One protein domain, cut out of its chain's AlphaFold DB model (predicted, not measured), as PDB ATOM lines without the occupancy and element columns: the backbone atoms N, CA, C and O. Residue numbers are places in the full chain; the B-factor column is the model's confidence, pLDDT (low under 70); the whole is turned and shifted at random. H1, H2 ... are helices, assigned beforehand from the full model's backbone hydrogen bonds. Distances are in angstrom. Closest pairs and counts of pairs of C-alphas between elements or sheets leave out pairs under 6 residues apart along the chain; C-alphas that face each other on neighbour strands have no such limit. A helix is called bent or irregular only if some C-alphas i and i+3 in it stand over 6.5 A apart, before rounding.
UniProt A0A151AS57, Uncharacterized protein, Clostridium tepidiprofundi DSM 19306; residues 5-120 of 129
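This is residues 5 to 120 of the 129 residues of an uncharacterized protein of Clostridium tepidiprofundi DSM 19306 (UniProt A0A151AS57). A long rod of helices: H1 and H4 make its middle, overlapping near their ends, while H5 packs along one side of them and H2 and H3 follow one another as a loose arch on the other side. H1 with H2 and H4 with H5 are helical hairpins. The printed part has 116 residues, with five named helices, H1 to H5 in chain order, and no named strand; the class is all helix. It is loose, with a radius of gyration of the C-alphas of 16.9 A, and spans 58 by 26 by 19 A.

H1, residues 5 to 22, is the hub. It touches H2, residues 28 to 42, closest at the C-alphas of Ala 20 and Phe 28, 4.8 A apart, at a shallow tilt of 20 degrees, opposite ways. H3, residues 44 to 59, meets H2 only through their link. H4, residues 65 to 89, is close to H3 but not clearly touching, the closest C-alphas, those of Val 57 and Ile 75, being 7.2 A apart. With residues 81 to 88 alone, H4 touches residues 6 to 13 of H1, closest at the C-alphas of Ala 10 and Ala 88, 4.7 A apart. H5, residues 95 to 119, touches H4, closest at the C-alphas of Thr 70 and Leu 119, 5.6 A apart, at a shallow tilt of 20 degrees, opposite ways. H1, H4 and H5 form a bundle, three helices side by side. H2 and H3 are each apart from H5. Every O i to N i+4 pair is within hydrogen-bond range in H1, H2 and H5, against 11 of 12 in H3 and 19 of 21 in H4.

H1 begins at C-alpha 5 (2.728, -48.186, -19.429) and measures 25.8 A; H2 measures 21.2 A and H3 23.7 A. H4 measures 35.7 A and is irregular, with C-alphas 66 and 69 7.6 A apart. H5 measures 36.0 A and ends at C-alpha 119 (-14.416, -63.362, -25.681).

The farthest C-alphas, those of Tyr 25 and Asp 65, are 58.6 A apart. The printed part has no cut, and its four links are tight. Lys 44 alone has a pLDDT under 70.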
ATOM      1  N   LEU A   5       1.840 -49.348 -19.615       72.75
ATOM      2  CA  LEU A   5       2.728 -48.186 -19.429       72.75
ATOM      3  C   LEU A   5       1.976 -46.877 -19.119       72.75
ATOM      4  O   LEU A   5       2.318 -46.259 -18.116       72.75
ATOM      5  N   PRO A   6       0.922 -46.476 -19.862       80.94
ATOM      6  CA  PRO A   6       0.159 -45.279 -19.497       80.94
ATOM      7  C   PRO A   6      -0.516 -45.386 -18.123       80.94
ATOM      8  O   PRO A   6      -0.620 -44.397 -17.409       80.94
ATOM      9  N   ILE A   7      -0.942 -46.596 -17.741       85.75
ATOM     10  CA  ILE A   7      -1.530 -46.878 -16.425       85.75
ATOM     11  C   ILE A   7      -0.488 -46.620 -15.334       85.75
ATOM     12  O   ILE A   7      -0.744 -45.881 -14.387       85.75
ATOM     13  N   TYR A   8       0.714 -47.181 -15.499       87.94
ATOM     14  CA  TYR A   8       1.833 -46.967 -14.584       87.94
ATOM     15  C   TYR A   8       2.175 -45.480 -14.439       87.94
ATOM     16  O   TYR A   8       2.297 -44.994 -13.317       87.94
ATOM     17  N   ASP A   9       2.276 -44.750 -15.551       88.94
ATOM     18  CA  ASP A   9       2.583 -43.318 -15.537       88.94
ATOM     19  C   ASP A   9       1.495 -42.506 -14.822       88.94
ATOM     20  O   ASP A   9       1.808 -41.633 -14.008       88.94
ATOM     21  N   ALA A  10       0.220 -42.819 -15.067       90.62
ATOM     22  CA  ALA A  10      -0.899 -42.150 -14.414       90.62
ATOM     23  C   ALA A  10      -0.872 -42.347 -12.887       90.62
ATOM     24  O   ALA A  10      -0.996 -41.374 -12.134       90.62
ATOM     25  N   TYR A  11      -0.612 -43.578 -12.429       92.56
ATOM     26  CA  TYR A  11      -0.420 -43.896 -11.011       92.56
ATOM     27  C   TYR A  11       0.857 -43.277 -10.426       92.56
ATOM     28  O   TYR A  11       0.865 -42.878  -9.260       92.56
ATOM     29  N   LYS A  12       1.924 -43.124 -11.219       91.88
ATOM     30  CA  LYS A  12       3.150 -42.462 -10.760       91.88
ATOM     31  C   LYS A  12       2.909 -40.990 -10.434       91.88
ATOM     32  O   LYS A  12       3.421 -40.499  -9.430       91.88
ATOM     33  N   TYR A  13       2.099 -40.296 -11.235       92.06
ATOM     34  CA  TYR A  13       1.672 -38.936 -10.901       92.06
ATOM     35  C   TYR A  13       0.884 -38.890  -9.588       92.06
ATOM     36  O   TYR A  13       1.155 -38.008  -8.778       92.06
ATOM     37  N   LEU A  14      -0.018 -39.848  -9.329       92.88
ATOM     38  CA  LEU A  14      -0.735 -39.905  -8.049       92.88
ATOM     39  C   LEU A  14       0.205 -40.037  -6.858       92.88
ATOM     40  O   LEU A  14       0.057 -39.295  -5.890       92.88
ATOM     41  N   GLU A  15       1.175 -40.946  -6.942       92.25
ATOM     42  CA  GLU A  15       2.168 -41.153  -5.888       92.25
ATOM     43  C   GLU A  15       2.955 -39.864  -5.616       92.25
ATOM     44  O   GLU A  15       3.052 -39.424  -4.473       92.25
ATOM     45  N   VAL A  16       3.458 -39.209  -6.670       92.50
ATOM     46  CA  VAL A  16       4.222 -37.959  -6.541       92.50
ATOM     47  C   VAL A  16       3.371 -36.838  -5.948       92.50
ATOM     48  O   VAL A  16       3.846 -36.101  -5.086       92.50
ATOM     49  N   TRP A  17       2.122 -36.694  -6.395       92.88
ATOM     50  CA  TRP A  17       1.231 -35.639  -5.911       92.88
ATOM     51  C   TRP A  17       0.832 -35.875  -4.457       92.88
ATOM     52  O   TRP A  17       0.860 -34.935  -3.668       92.88
ATOM     53  N   HIS A  18       0.501 -37.118  -4.095       92.94
ATOM     54  CA  HIS A  18       0.235 -37.506  -2.714       92.94
ATOM     55  C   HIS A  18       1.432 -37.155  -1.829       92.94
ATOM     56  O   HIS A  18       1.302 -36.408  -0.860       92.94
ATOM     57  N   ASP A  19       2.616 -37.640  -2.199       92.25
ATOM     58  CA  ASP A  19       3.836 -37.394  -1.448       92.25
ATOM     59  C   ASP A  19       4.112 -35.907  -1.279       92.25
ATOM     60  O   ASP A  19       4.453 -35.477  -0.186       92.25
ATOM     61  N   ALA A  20       3.969 -35.109  -2.331       90.69
ATOM     62  CA  ALA A  20       4.300 -33.694  -2.260       90.69
ATOM     63  C   ALA A  20       3.239 -32.848  -1.528       90.69
ATOM     64  O   ALA A  20       3.544 -31.739  -1.102       90.69
ATOM     65  N   ILE A  21       2.011 -33.354  -1.353       88.75
ATOM     66  CA  ILE A  21       0.956 -32.699  -0.560       88.75
ATOM     67  C   ILE A  21       1.051 -33.075   0.921       88.75
ATOM     68  O   ILE A  21       0.838 -32.227   1.786       88.75
ATOM     69  N   PHE A  22       1.325 -34.345   1.220       89.06
ATOM     70  CA  PHE A  22       1.255 -34.889   2.580       89.06
ATOM     71  C   PHE A  22       2.629 -35.043   3.256       89.06
ATOM     72  O   PHE A  22       2.705 -35.531   4.383       89.06
ATOM     73  N   SER A  23       3.713 -34.632   2.592       87.25
ATOM     74  CA  SER A  23       5.068 -34.604   3.145       87.25
ATOM     75  C   SER A  23       5.492 -33.193   3.546       87.25
ATOM     76  O   SER A  23       5.452 -32.272   2.737       87.25
ATOM     77  N   ASP A  24       6.034 -33.050   4.756       77.38
ATOM     78  CA  ASP A  24       6.521 -31.765   5.283       77.38
ATOM     79  C   ASP A  24       7.825 -31.254   4.628       77.38
ATOM     80  O   ASP A  24       8.301 -30.170   4.965       77.38
ATOM     81  N   TYR A  25       8.452 -32.027   3.733       82.12
ATOM     82  CA  TYR A  25       9.783 -31.720   3.181       82.12
ATOM     83  C   TYR A  25       9.836 -31.624   1.650       82.12
ATOM     84  O   TYR A  25      10.919 -31.428   1.091       82.12
ATOM     85  N   LYS A  26       8.700 -31.763   0.959       85.81
ATOM     86  CA  LYS A  26       8.609 -31.683  -0.504       85.81
ATOM     87  C   LYS A  26       7.757 -30.480  -0.903       85.81
ATOM     88  O   LYS A  26       6.643 -30.333  -0.421       85.81
ATOM     89  N   ASP A  27       8.265 -29.634  -1.798       88.12
ATOM     90  CA  ASP A  27       7.437 -28.608  -2.437       88.12
ATOM     91  C   ASP A  27       6.657 -29.229  -3.602       88.12
ATOM     92  O   ASP A  27       7.227 -29.891  -4.475       88.12
ATOM     93  N   PHE A  28       5.345 -29.005  -3.617       86.38
ATOM     94  CA  PHE A  28       4.445 -29.572  -4.618       86.38
ATOM     95  C   PHE A  28       4.830 -29.204  -6.054       86.38
ATOM     96  O   PHE A  28       4.848 -30.066  -6.936       86.38
ATOM     97  N   ASN A  29       5.173 -27.937  -6.299       88.56
ATOM     98  CA  ASN A  29       5.481 -27.467  -7.645       88.56
ATOM     99  C   ASN A  29       6.811 -28.045  -8.135       88.56
ATOM    100  O   ASN A  29       6.920 -28.441  -9.300       88.56
ATOM    101  N   ASP A  30       7.803 -28.138  -7.247       92.12
ATOM    102  CA  ASP A  30       9.101 -28.730  -7.564       92.12
ATOM    103  C   ASP A  30       8.986 -30.218  -7.915       92.12
ATOM    104  O   ASP A  30       9.572 -30.667  -8.906       92.12
ATOM    105  N   GLU A  31       8.230 -30.994  -7.136       91.75
ATOM    106  CA  GLU A  31       8.063 -32.431  -7.376       91.75
ATOM    107  C   GLU A  31       7.298 -32.714  -8.673       91.75
ATOM    108  O   GLU A  31       7.709 -33.572  -9.459       91.75
ATOM    109  N   ILE A  32       6.258 -31.934  -8.975       88.25
ATOM    110  CA  ILE A  32       5.546 -32.040 -10.254       88.25
ATOM    111  C   ILE A  32       6.463 -31.685 -11.424       88.25
ATOM    112  O   ILE A  32       6.505 -32.412 -12.420       88.25
ATOM    113  N   ALA A  33       7.246 -30.609 -11.314       89.44
ATOM    114  CA  ALA A  33       8.180 -30.222 -12.365       89.44
ATOM    115  C   ALA A  33       9.259 -31.293 -12.607       89.44
ATOM    116  O   ALA A  33       9.660 -31.522 -13.754       89.44
ATOM    117  N   LYS A  34       9.732 -31.970 -11.550       91.19
ATOM    118  CA  LYS A  34      10.647 -33.118 -11.664       91.19
ATOM    119  C   LYS A  34       9.974 -34.298 -12.357       91.19
ATOM    120  O   LYS A  34      10.567 -34.851 -13.283       91.19
ATOM    121  N   GLN A  35       8.746 -34.638 -11.968       90.62
ATOM    122  CA  GLN A  35       8.004 -35.746 -12.564       90.62
ATOM    123  C   GLN A  35       7.737 -35.516 -14.056       90.62
ATOM    124  O   GLN A  35       8.008 -36.403 -14.858       90.62
ATOM    125  N   TYR A  36       7.333 -34.309 -14.464       87.12
ATOM    126  CA  TYR A  36       7.175 -33.968 -15.884       87.12
ATOM    127  C   TYR A  36       8.477 -34.115 -16.680       87.12
ATOM    128  O   TYR A  36       8.474 -34.584 -17.820       87.12
ATOM    129  N   LYS A  37       9.618 -33.719 -16.103       88.44
ATOM    130  CA  LYS A  37      10.927 -33.898 -16.750       88.44
ATOM    131  C   LYS A  37      11.299 -35.373 -16.878       88.44
ATOM    132  O   LYS A  37      11.832 -35.754 -17.919       88.44
ATOM    133  N   ALA A  38      11.034 -36.179 -15.848       87.25
ATOM    134  CA  ALA A  38      11.263 -37.622 -15.875       87.25
ATOM    135  C   ALA A  38      10.392 -38.289 -16.949       87.25
ATOM    136  O   ALA A  38      10.930 -38.937 -17.844       87.25
ATOM    137  N   PHE A  39       9.088 -37.992 -16.948       85.12
ATOM    138  CA  PHE A  39       8.134 -38.433 -17.964       85.12
ATOM    139  C   PHE A  39       8.637 -38.112 -19.377       85.12
ATOM    140  O   PHE A  39       8.823 -39.008 -20.190       85.12
ATOM    141  N   ASN A  40       8.969 -36.850 -19.665       82.81
ATOM    142  CA  ASN A  40       9.427 -36.440 -20.998       82.81
ATOM    143  C   ASN A  40      10.758 -37.081 -21.425       82.81
ATOM    144  O   ASN A  40      11.036 -37.204 -22.619       82.81
ATOM    145  N   LYS A  41      11.610 -37.464 -20.468       82.12
ATOM    146  CA  LYS A  41      12.880 -38.144 -20.749       82.12
ATOM    147  C   LYS A  41      12.667 -39.621 -21.081       82.12
ATOM    148  O   LYS A  41      13.378 -40.149 -21.935       82.12
ATOM    149  N   GLU A  42      11.727 -40.268 -20.402       74.56
ATOM    150  CA  GLU A  42      11.499 -41.715 -20.462       74.56
ATOM    151  C   GLU A  42      10.454 -42.105 -21.519       74.56
ATOM    152  O   GLU A  42      10.554 -43.178 -22.109       74.56
ATOM    153  N   ASN A  43       9.526 -41.206 -21.866       72.31
ATOM    154  CA  ASN A  43       8.388 -41.513 -22.739       72.31
ATOM    155  C   ASN A  43       8.557 -41.201 -24.226       72.31
ATOM    156  O   ASN A  43       7.563 -41.071 -24.942       72.31
ATOM    157  N   LYS A  44       9.791 -41.200 -24.749       66.19
ATOM    158  CA  LYS A  44       9.991 -41.238 -26.215       66.19
ATOM    159  C   LYS A  44       9.270 -42.423 -26.864       66.19
ATOM    160  O   LYS A  44       8.746 -42.289 -27.962       66.19
ATOM    161  N   ASP A  45       9.175 -43.539 -26.150       75.12
ATOM    162  CA  ASP A  45       8.528 -44.743 -26.658       75.12
ATOM    163  C   ASP A  45       6.995 -44.674 -26.568       75.12
ATOM    164  O   ASP A  45       6.314 -45.380 -27.310       75.12
ATOM    165  N   LEU A  46       6.417 -43.851 -25.681       81.12
ATOM    166  CA  LEU A  46       4.970 -43.843 -25.429       81.12
ATOM    167  C   LEU A  46       4.176 -43.350 -26.643       81.12
ATOM    168  O   LEU A  46       3.169 -43.954 -27.008       81.12
ATOM    169  N   GLU A  47       4.656 -42.296 -27.301       83.88
ATOM    170  CA  GLU A  47       4.018 -41.757 -28.503       83.88
ATOM    171  C   GLU A  47       4.128 -42.736 -29.684       83.88
ATOM    172  O   GLU A  47       3.154 -42.972 -30.401       83.88
ATOM    173  N   ASP A  48       5.285 -43.374 -29.864       85.00
ATOM    174  CA  ASP A  48       5.475 -44.387 -30.907       85.00
ATOM    175  C   ASP A  48       4.623 -45.637 -30.645       85.00
ATOM    176  O   ASP A  48       4.068 -46.242 -31.567       85.00
ATOM    177  N   ARG A  49       4.437 -46.004 -29.377       82.44
ATOM    178  CA  ARG A  49       3.529 -47.079 -28.958       82.44
ATOM    179  C   ARG A  49       2.073 -46.733 -29.225       82.44
ATOM    180  O   ARG A  49       1.363 -47.582 -29.763       82.44
ATOM    181  N   LYS A  50       1.652 -45.503 -28.920       88.12
ATOM    182  CA  LYS A  50       0.325 -44.990 -29.273       88.12
ATOM    183  C   LYS A  50       0.108 -45.076 -30.785       88.12
ATOM    184  O   LYS A  50      -0.840 -45.715 -31.221       88.12
ATOM    185  N   LYS A  51       1.049 -44.578 -31.597       89.56
ATOM    186  CA  LYS A  51       0.994 -44.685 -33.071       89.56
ATOM    187  C   LYS A  51       0.872 -46.132 -33.558       89.56
ATOM    188  O   LYS A  51       0.120 -46.406 -34.493       89.56
ATOM    189  N   ASN A  52       1.595 -47.063 -32.937       88.38
ATOM    190  CA  ASN A  52       1.502 -48.485 -33.266       88.38
ATOM    191  C   ASN A  52       0.127 -49.075 -32.916       88.38
ATOM    192  O   ASN A  52      -0.430 -49.819 -33.722       88.38
ATOM    193  N   LEU A  53      -0.437 -48.732 -31.754       87.44
ATOM    194  CA  LEU A  53      -1.786 -49.150 -31.360       87.44
ATOM    195  C   LEU A  53      -2.850 -48.582 -32.306       87.44
ATOM    196  O   LEU A  53      -3.673 -49.347 -32.806       87.44
ATOM    197  N   ASP A  54      -2.762 -47.299 -32.655       89.88
ATOM    198  CA  ASP A  54      -3.644 -46.662 -33.639       89.88
ATOM    199  C   ASP A  54      -3.595 -47.398 -34.983       89.88
ATOM    200  O   ASP A  54      -4.617 -47.611 -35.636       89.88
ATOM    201  N   ALA A  55      -2.396 -47.799 -35.418       90.00
ATOM    202  CA  ALA A  55      -2.213 -48.547 -36.655       90.00
ATOM    203  C   ALA A  55      -2.824 -49.954 -36.579       90.00
ATOM    204  O   ALA A  55      -3.403 -50.412 -37.565       90.00
ATOM    205  N   ILE A  56      -2.720 -50.636 -35.434       87.69
ATOM    206  CA  ILE A  56      -3.350 -51.945 -35.208       87.69
ATOM    207  C   ILE A  56      -4.872 -51.811 -35.276       87.69
ATOM    208  O   ILE A  56      -5.500 -52.512 -36.065       87.69
ATOM    209  N   VAL A  57      -5.456 -50.872 -34.527       87.38
ATOM    210  CA  VAL A  57      -6.907 -50.634 -34.508       87.38
ATOM    211  C   VAL A  57      -7.432 -50.279 -35.901       87.38
ATOM    212  O   VAL A  57      -8.427 -50.843 -36.348       87.38
ATOM    213  N   LYS A  58      -6.714 -49.432 -36.649       87.94
ATOM    214  CA  LYS A  58      -7.051 -49.114 -38.048       87.94
ATOM    215  C   LYS A  58      -7.016 -50.337 -38.964       87.94
ATOM    216  O   LYS A  58      -7.875 -50.473 -39.825       87.94
ATOM    217  N   ARG A  59      -6.039 -51.236 -38.808       85.62
ATOM    218  CA  ARG A  59      -5.941 -52.461 -39.630       85.62
ATOM    219  C   ARG A  59      -7.040 -53.472 -39.335       85.62
ATOM    220  O   ARG A  59      -7.339 -54.292 -40.192       85.62
ATOM    221  N   LEU A  60      -7.608 -53.425 -38.137       83.12
ATOM    222  CA  LEU A  60      -8.690 -54.309 -37.717       83.12
ATOM    223  C   LEU A  60     -10.075 -53.814 -38.179       83.12
ATOM    224  O   LEU A  60     -11.078 -54.468 -37.905       83.12
ATOM    225  N   GLN A  61     -10.144 -52.694 -38.909       77.06
ATOM    226  CA  GLN A  61     -11.383 -52.207 -39.509       77.06
ATOM    227  C   GLN A  61     -11.962 -53.267 -40.463       77.06
ATOM    228  O   GLN A  61     -11.312 -53.657 -41.432       77.06
ATOM    229  N   ASN A  62     -13.209 -53.675 -40.201       82.38
ATOM    230  CA  ASN A  62     -13.957 -54.760 -40.865       82.38
ATOM    231  C   ASN A  62     -13.574 -56.183 -40.399       82.38
ATOM    232  O   ASN A  62     -13.059 -56.977 -41.190       82.38
ATOM    233  N   PRO A  63     -13.836 -56.538 -39.127       84.12
ATOM    234  CA  PRO A  63     -13.685 -57.917 -38.671       84.12
ATOM    235  C   PRO A  63     -14.715 -58.838 -39.358       84.12
ATOM    236  O   PRO A  63     -15.805 -58.379 -39.704       84.12
ATOM    237  N   PRO A  64     -14.430 -60.144 -39.502       86.31
ATOM    238  CA  PRO A  64     -15.461 -61.137 -39.804       86.31
ATOM    239  C   PRO A  64     -16.595 -61.099 -38.766       86.31
ATOM    240  O   PRO A  64     -16.329 -60.864 -37.584       86.31
ATOM    241  N   ASP A  65     -17.833 -61.388 -39.181       85.81
ATOM    242  CA  ASP A  65     -19.031 -61.314 -38.320       85.81
ATOM    243  C   ASP A  65     -18.878 -62.114 -37.013       85.81
ATOM    244  O   ASP A  65     -19.252 -61.650 -35.936       85.81
ATOM    245  N   GLU A  66     -18.247 -63.292 -37.085       85.00
ATOM    246  CA  GLU A  66     -17.991 -64.163 -35.929       85.00
ATOM    247  C   GLU A  66     -17.079 -63.528 -34.862       85.00
ATOM    248  O   GLU A  66     -17.161 -63.881 -33.686       85.00
ATOM    249  N   TYR A  67     -16.250 -62.553 -35.248       87.00
ATOM    250  CA  TYR A  67     -15.332 -61.840 -34.359       87.00
ATOM    251  C   TYR A  67     -15.790 -60.418 -34.037       87.00
ATOM    252  O   TYR A  67     -15.089 -59.707 -33.315       87.00
ATOM    253  N   GLN A  68     -16.964 -59.990 -34.512       88.31
ATOM    254  CA  GLN A  68     -17.434 -58.615 -34.343       88.31
ATOM    255  C   GLN A  68     -17.534 -58.210 -32.866       88.31
ATOM    256  O   GLN A  68     -17.127 -57.112 -32.491       88.31
ATOM    257  N   LYS A  69     -18.000 -59.111 -31.991       89.25
ATOM    258  CA  LYS A  69     -18.103 -58.844 -30.546       89.25
ATOM    259  C   LYS A  69     -16.732 -58.680 -29.878       89.25
ATOM    260  O   LYS A  69     -16.551 -57.776 -29.059       89.25
ATOM    261  N   THR A  70     -15.776 -59.537 -30.230       90.06
ATOM    262  CA  THR A  70     -14.393 -59.467 -29.737       90.06
ATOM    263  C   THR A  70     -13.717 -58.195 -30.238       90.06
ATOM    264  O   THR A  70     -13.132 -57.471 -29.441       90.06
ATOM    265  N   TYR A  71     -13.879 -57.864 -31.522       89.88
ATOM    266  CA  TYR A  71     -13.376 -56.623 -32.103       89.88
ATOM    267  C   TYR A  71     -13.939 -55.385 -31.399       89.88
ATOM    268  O   TYR A  71     -13.163 -54.551 -30.951       89.88
ATOM    269  N   ASN A  72     -15.260 -55.296 -31.213       91.31
ATOM    270  CA  ASN A  72     -15.875 -54.164 -30.512       91.31
ATOM    271  C   ASN A  72     -15.309 -54.002 -29.093       91.31
ATOM    272  O   ASN A  72     -15.052 -52.887 -28.662       91.31
ATOM    273  N   THR A  73     -15.042 -55.109 -28.395       92.62
ATOM    274  CA  THR A  73     -14.451 -55.066 -27.047       92.62
ATOM    275  C   THR A  73     -12.979 -54.629 -27.074       92.62
ATOM    276  O   THR A  73     -12.520 -53.960 -26.156       92.62
ATOM    277  N   VAL A  74     -12.229 -54.951 -28.134       91.00
ATOM    278  CA  VAL A  74     -10.873 -54.407 -28.349       91.00
ATOM    279  C   VAL A  74     -10.917 -52.897 -28.602       91.00
ATOM    280  O   VAL A  74     -10.035 -52.192 -28.118       91.00
ATOM    281  N   ILE A  75     -11.926 -52.397 -29.323       92.25
ATOM    282  CA  ILE A  75     -12.122 -50.953 -29.524       92.25
ATOM    283  C   ILE A  75     -12.447 -50.257 -28.201       92.25
ATOM    284  O   ILE A  75     -11.767 -49.293 -27.873       92.25
ATOM    285  N   GLU A  76     -13.382 -50.797 -27.411       94.25
ATOM    286  CA  GLU A  76     -13.674 -50.303 -26.052       94.25
ATOM    287  C   GLU A  76     -12.384 -50.246 -25.201       94.25
ATOM    288  O   GLU A  76     -12.098 -49.253 -24.539       94.25
ATOM    289  N   LEU A  77     -11.544 -51.289 -25.258       92.38
ATOM    290  CA  LEU A  77     -10.293 -51.332 -24.492       92.38
ATOM    291  C   LEU A  77      -9.274 -50.286 -24.969       92.38
ATOM    292  O   LEU A  77      -8.503 -49.753 -24.171       92.38
ATOM    293  N   TYR A  78      -9.248 -50.013 -26.273       91.88
ATOM    294  CA  TYR A  78      -8.406 -48.977 -26.861       91.88
ATOM    295  C   TYR A  78      -8.875 -47.566 -26.469       91.88
ATOM    296  O   TYR A  78      -8.033 -46.714 -26.199       91.88
ATOM    297  N   GLU A  79     -10.182 -47.321 -26.370       93.44
ATOM    298  CA  GLU A  79     -10.722 -46.039 -25.893       93.44
ATOM    299  C   GLU A  79     -10.270 -45.748 -24.455       93.44
ATOM    300  O   GLU A  79      -9.737 -44.674 -24.179       93.44
ATOM    301  N   VAL A  80     -10.342 -46.740 -23.564       94.88
ATOM    302  CA  VAL A  80      -9.845 -46.595 -22.183       94.88
ATOM    303  C   VAL A  80      -8.321 -46.438 -22.126       94.88
ATOM    304  O   VAL A  80      -7.786 -45.686 -21.309       94.88
ATOM    305  N   TYR A  81      -7.583 -47.098 -23.023       91.38
ATOM    306  CA  TYR A  81      -6.146 -46.848 -23.163       91.38
ATOM    307  C   TYR A  81      -5.853 -45.387 -23.546       91.38
ATOM    308  O   TYR A  81      -4.901 -44.801 -23.022       91.38
ATOM    309  N   ASP A  82      -6.659 -44.782 -24.422       92.88
ATOM    310  CA  ASP A  82      -6.516 -43.378 -24.827       92.88
ATOM    311  C   ASP A  82      -6.783 -42.415 -23.660       92.88
ATOM    312  O   ASP A  82      -6.101 -41.391 -23.531       92.88
ATOM    313  N   GLU A  83      -7.700 -42.762 -22.760       95.44
ATOM    314  CA  GLU A  83      -7.932 -42.006 -21.528       95.44
ATOM    315  C   GLU A  83      -6.730 -42.062 -20.585       95.44
ATOM    316  O   GLU A  83      -6.267 -41.017 -20.116       95.44
ATOM    317  N   PHE A  84      -6.142 -43.242 -20.376       93.62
ATOM    318  CA  PHE A  84      -4.898 -43.350 -19.613       93.62
ATOM    319  C   PHE A  84      -3.739 -42.604 -20.272       93.62
ATOM    320  O   PHE A  84      -2.964 -41.937 -19.587       93.62
ATOM    321  N   TYR A  85      -3.620 -42.675 -21.600       92.25
ATOM    322  CA  TYR A  85      -2.624 -41.909 -22.344       92.25
ATOM    323  C   TYR A  85      -2.782 -40.403 -22.092       92.25
ATOM    324  O   TYR A  85      -1.788 -39.708 -21.868       92.25
ATOM    325  N   ARG A  86      -4.020 -39.891 -22.065       93.25
ATOM    326  CA  ARG A  86      -4.314 -38.494 -21.719       93.25
ATOM    327  C   ARG A  86      -3.912 -38.166 -20.282       93.25
ATOM    328  O   ARG A  86      -3.296 -37.126 -20.070       93.25
ATOM    329  N   LEU A  87      -4.239 -39.020 -19.311       93.94
ATOM    330  CA  LEU A  87      -3.867 -38.808 -17.904       93.94
ATOM    331  C   LEU A  87      -2.344 -38.775 -17.722       93.94
ATOM    332  O   LEU A  87      -1.828 -37.911 -17.020       93.94
ATOM    333  N   ALA A  88      -1.623 -39.655 -18.416       90.00
ATOM    334  CA  ALA A  88      -0.168 -39.723 -18.374       90.00
ATOM    335  C   ALA A  88       0.509 -38.516 -19.053       90.00
ATOM    336  O   ALA A  88       1.465 -37.953 -18.521       90.00
ATOM    337  N   THR A  89       0.024 -38.099 -20.227       89.94
ATOM    338  CA  THR A  89       0.644 -37.015 -21.016       89.94
ATOM    339  C   THR A  89       0.196 -35.614 -20.612       89.94
ATOM    340  O   THR A  89       0.921 -34.651 -20.860       89.94
ATOM    341  N   ASN A  90      -0.980 -35.482 -19.996       90.44
ATOM    342  CA  ASN A  90      -1.559 -34.206 -19.592       90.44
ATOM    343  C   ASN A  90      -2.285 -34.305 -18.231       90.44
ATOM    344  O   ASN A  90      -3.507 -34.098 -18.158       90.44
ATOM    345  N   PRO A  91      -1.561 -34.619 -17.140       91.38
ATOM    346  CA  PRO A  91      -2.149 -34.678 -15.810       91.38
ATOM    347  C   PRO A  91      -2.574 -33.278 -15.367       91.38
ATOM    348  O   PRO A  91      -1.814 -32.309 -15.436       91.38
ATOM    349  N   SER A  92      -3.824 -33.155 -14.929       91.12
ATOM    350  CA  SER A  92      -4.454 -31.869 -14.626       91.12
ATOM    351  C   SER A  92      -5.545 -32.006 -13.563       91.12
ATOM    352  O   SER A  92      -5.977 -33.107 -13.230       91.12
ATOM    353  N   GLY A  93      -5.981 -30.869 -13.016       92.12
ATOM    354  CA  GLY A  93      -6.969 -30.808 -11.941       92.12
ATOM    355  C   GLY A  93      -6.344 -30.795 -10.545       92.12
ATOM    356  O   GLY A  93      -5.182 -30.442 -10.361       92.12
ATOM    357  N   SER A  94      -7.157 -31.133  -9.546       92.62
ATOM    358  CA  SER A  94      -6.731 -31.315  -8.155       92.62
ATOM    359  C   SER A  94      -6.284 -32.756  -7.902       92.62
ATOM    360  O   SER A  94      -6.676 -33.652  -8.646       92.62
ATOM    361  N   TYR A  95      -5.547 -33.007  -6.815       91.75
ATOM    362  CA  TYR A  95      -5.221 -34.376  -6.392       91.75
ATOM    363  C   TYR A  95      -6.466 -35.260  -6.272       91.75
ATOM    364  O   TYR A  95      -6.479 -36.372  -6.788       91.75
ATOM    365  N   GLN A  96      -7.538 -34.738  -5.670       94.81
ATOM    366  CA  GLN A  96      -8.779 -35.489  -5.498       94.81
ATOM    367  C   GLN A  96      -9.429 -35.845  -6.841       94.81
ATOM    368  O   GLN A  96      -9.804 -36.993  -7.050       94.81
ATOM    369  N   SER A  97      -9.563 -34.875  -7.751       96.81
ATOM    370  CA  SER A  97     -10.183 -35.119  -9.060       96.81
ATOM    371  C   SER A  97      -9.324 -36.038  -9.924       96.81
ATOM    372  O   SER A  97      -9.846 -36.972 -10.509       96.81
ATOM    373  N   TYR A  98      -8.008 -35.828  -9.943       95.19
ATOM    374  CA  TYR A  98      -7.090 -36.673 -10.703       95.19
ATOM    375  C   TYR A  98      -7.051 -38.110 -10.151       95.19
ATOM    376  O   TYR A  98      -7.037 -39.064 -10.920       95.19
ATOM    377  N   SER A  99      -7.106 -38.286  -8.824       95.94
ATOM    378  CA  SER A  99      -7.230 -39.605  -8.185       95.94
ATOM    379  C   SER A  99      -8.518 -40.319  -8.566       95.94
ATOM    380  O   SER A  99      -8.465 -41.503  -8.892       95.94
ATOM    381  N   ASN A 100      -9.648 -39.611  -8.569       97.75
ATOM    382  CA  ASN A 100     -10.915 -40.184  -9.010       97.75
ATOM    383  C   ASN A 100     -10.840 -40.602 -10.486       97.75
ATOM    384  O   ASN A 100     -11.140 -41.755 -10.780       97.75
ATOM    385  N   ASP A 101     -10.357 -39.722 -11.374       97.56
ATOM    386  CA  ASP A 101     -10.198 -40.021 -12.803       97.56
ATOM    387  C   ASP A 101      -9.351 -41.290 -13.014       97.56
ATOM    388  O   ASP A 101      -9.767 -42.203 -13.719       97.56
ATOM    389  N   VAL A 102      -8.180 -41.399 -12.373       96.19
ATOM    390  CA  VAL A 102      -7.311 -42.583 -12.516       96.19
ATOM    391  C   VAL A 102      -8.020 -43.863 -12.063       96.19
ATOM    392  O   VAL A 102      -7.936 -44.877 -12.753       96.19
ATOM    393  N   HIS A 103      -8.723 -43.835 -10.929       96.25
ATOM    394  CA  HIS A 103      -9.421 -45.015 -10.411       96.25
ATOM    395  C   HIS A 103     -10.651 -45.407 -11.239       96.25
ATOM    396  O   HIS A 103     -10.945 -46.600 -11.362       96.25
ATOM    397  N   GLU A 104     -11.370 -44.435 -11.803       97.44
ATOM    398  CA  GLU A 104     -12.494 -44.681 -12.708       97.44
ATOM    399  C   GLU A 104     -12.012 -45.368 -13.989       97.44
ATOM    400  O   GLU A 104     -12.497 -46.454 -14.316       97.44
ATOM    401  N   VAL A 105     -10.989 -44.804 -14.638       96.75
ATOM    402  CA  VAL A 105     -10.409 -45.354 -15.875       96.75
ATOM    403  C   VAL A 105      -9.793 -46.742 -15.626       96.75
ATOM    404  O   VAL A 105      -9.963 -47.651 -16.439       96.75
ATOM    405  N   ASP A 106      -9.145 -46.972 -14.477       95.50
ATOM    406  CA  ASP A 106      -8.612 -48.293 -14.094       95.50
ATOM    407  C   ASP A 106      -9.709 -49.338 -13.874       95.50
ATOM    408  O   ASP A 106      -9.630 -50.469 -14.364       95.50
ATOM    409  N   SER A 107     -10.789 -48.947 -13.199       95.81
ATOM    410  CA  SER A 107     -11.944 -49.824 -12.997       95.81
ATOM    411  C   SER A 107     -12.602 -50.197 -14.327       95.81
ATOM    412  O   SER A 107     -12.999 -51.352 -14.529       95.81
ATOM    413  N   GLU A 108     -12.704 -49.242 -15.251       96.50
ATOM    414  CA  GLU A 108     -13.240 -49.480 -16.587       96.50
ATOM    415  C   GLU A 108     -12.325 -50.385 -17.420       96.50
ATOM    416  O   GLU A 108     -12.801 -51.356 -18.019       96.50
ATOM    417  N   PHE A 109     -11.012 -50.149 -17.374       94.50
ATOM    418  CA  PHE A 109     -10.019 -50.995 -18.031       94.50
ATOM    419  C   PHE A 109     -10.139 -52.444 -17.576       94.50
ATOM    420  O   PHE A 109     -10.267 -53.336 -18.413       94.50
ATOM    421  N   LEU A 110     -10.157 -52.695 -16.263       93.62
ATOM    422  CA  LEU A 110     -10.273 -54.049 -15.716       93.62
ATOM    423  C   LEU A 110     -11.575 -54.726 -16.150       93.62
ATOM    424  O   LEU A 110     -11.576 -55.898 -16.530       93.62
ATOM    425  N   LYS A 111     -12.690 -53.992 -16.145       95.62
ATOM    426  CA  LYS A 111     -13.985 -54.506 -16.602       95.62
ATOM    427  C   LYS A 111     -13.939 -54.941 -18.071       95.62
ATOM    428  O   LYS A 111     -14.417 -56.032 -18.393       95.62
ATOM    429  N   ILE A 112     -13.389 -54.109 -18.955       94.94
ATOM    430  CA  ILE A 112     -13.314 -54.406 -20.394       94.94
ATOM    431  C   ILE A 112     -12.280 -55.498 -20.667       94.94
ATOM    432  O   ILE A 112     -12.547 -56.403 -21.454       94.94
ATOM    433  N   PHE A 113     -11.134 -55.464 -19.989       91.50
ATOM    434  CA  PHE A 113     -10.097 -56.482 -20.107       91.50
ATOM    435  C   PHE A 113     -10.635 -57.868 -19.731       91.50
ATOM    436  O   PHE A 113     -10.533 -58.798 -20.528       91.50
ATOM    437  N   ASN A 114     -11.336 -57.985 -18.600       91.69
ATOM    438  CA  ASN A 114     -11.984 -59.235 -18.188       91.69
ATOM    439  C   ASN A 114     -13.046 -59.695 -19.202       91.69
ATOM    440  O   ASN A 114     -13.170 -60.883 -19.499       91.69
ATOM    441  N   LYS A 115     -13.821 -58.761 -19.774       92.81
ATOM    442  CA  LYS A 115     -14.780 -59.066 -20.849       92.81
ATOM    443  C   LYS A 115     -14.063 -59.586 -22.100       92.81
ATOM    444  O   LYS A 115     -14.559 -60.522 -22.725       92.81
ATOM    445  N   LEU A 116     -12.919 -59.005 -22.463       91.06
ATOM    446  CA  LEU A 116     -12.117 -59.430 -23.606       91.06
ATOM    447  C   LEU A 116     -11.538 -60.833 -23.398       91.06
ATOM    448  O   LEU A 116     -11.616 -61.642 -24.318       91.06
ATOM    449  N   GLU A 117     -11.024 -61.144 -22.204       88.06
ATOM    450  CA  GLU A 117     -10.508 -62.481 -21.871       88.06
ATOM    451  C   GLU A 117     -11.561 -63.578 -22.077       88.06
ATOM    452  O   GLU A 117     -11.247 -64.628 -22.629       88.06
ATOM    453  N   ILE A 118     -12.825 -63.313 -21.732       88.25
ATOM    454  CA  ILE A 118     -13.943 -64.251 -21.950       88.25
ATOM    455  C   ILE A 118     -14.270 -64.425 -23.446       88.25
ATOM    456  O   ILE A 118     -14.768 -65.470 -23.864       88.25
ATOM    457  N   LEU A 119     -14.054 -63.386 -24.259       86.75
ATOM    458  CA  LEU A 119     -14.416 -63.362 -25.681       86.75
ATOM    459  C   LEU A 119     -13.330 -63.900 -26.608       86.75
ATOM    460  O   LEU A 119     -13.633 -64.219 -27.760       86.75
ATOM    461  N   ILE A 120     -12.079 -63.961 -26.153       79.75
ATOM    462  CA  ILE A 120     -10.999 -64.604 -26.899       79.75
ATOM    463  C   ILE A 120     -11.221 -66.117 -26.782       79.75
ATOM    464  O   ILE A 120     -11.110 -66.658 -25.685       79.75
TER     465      ILE A 120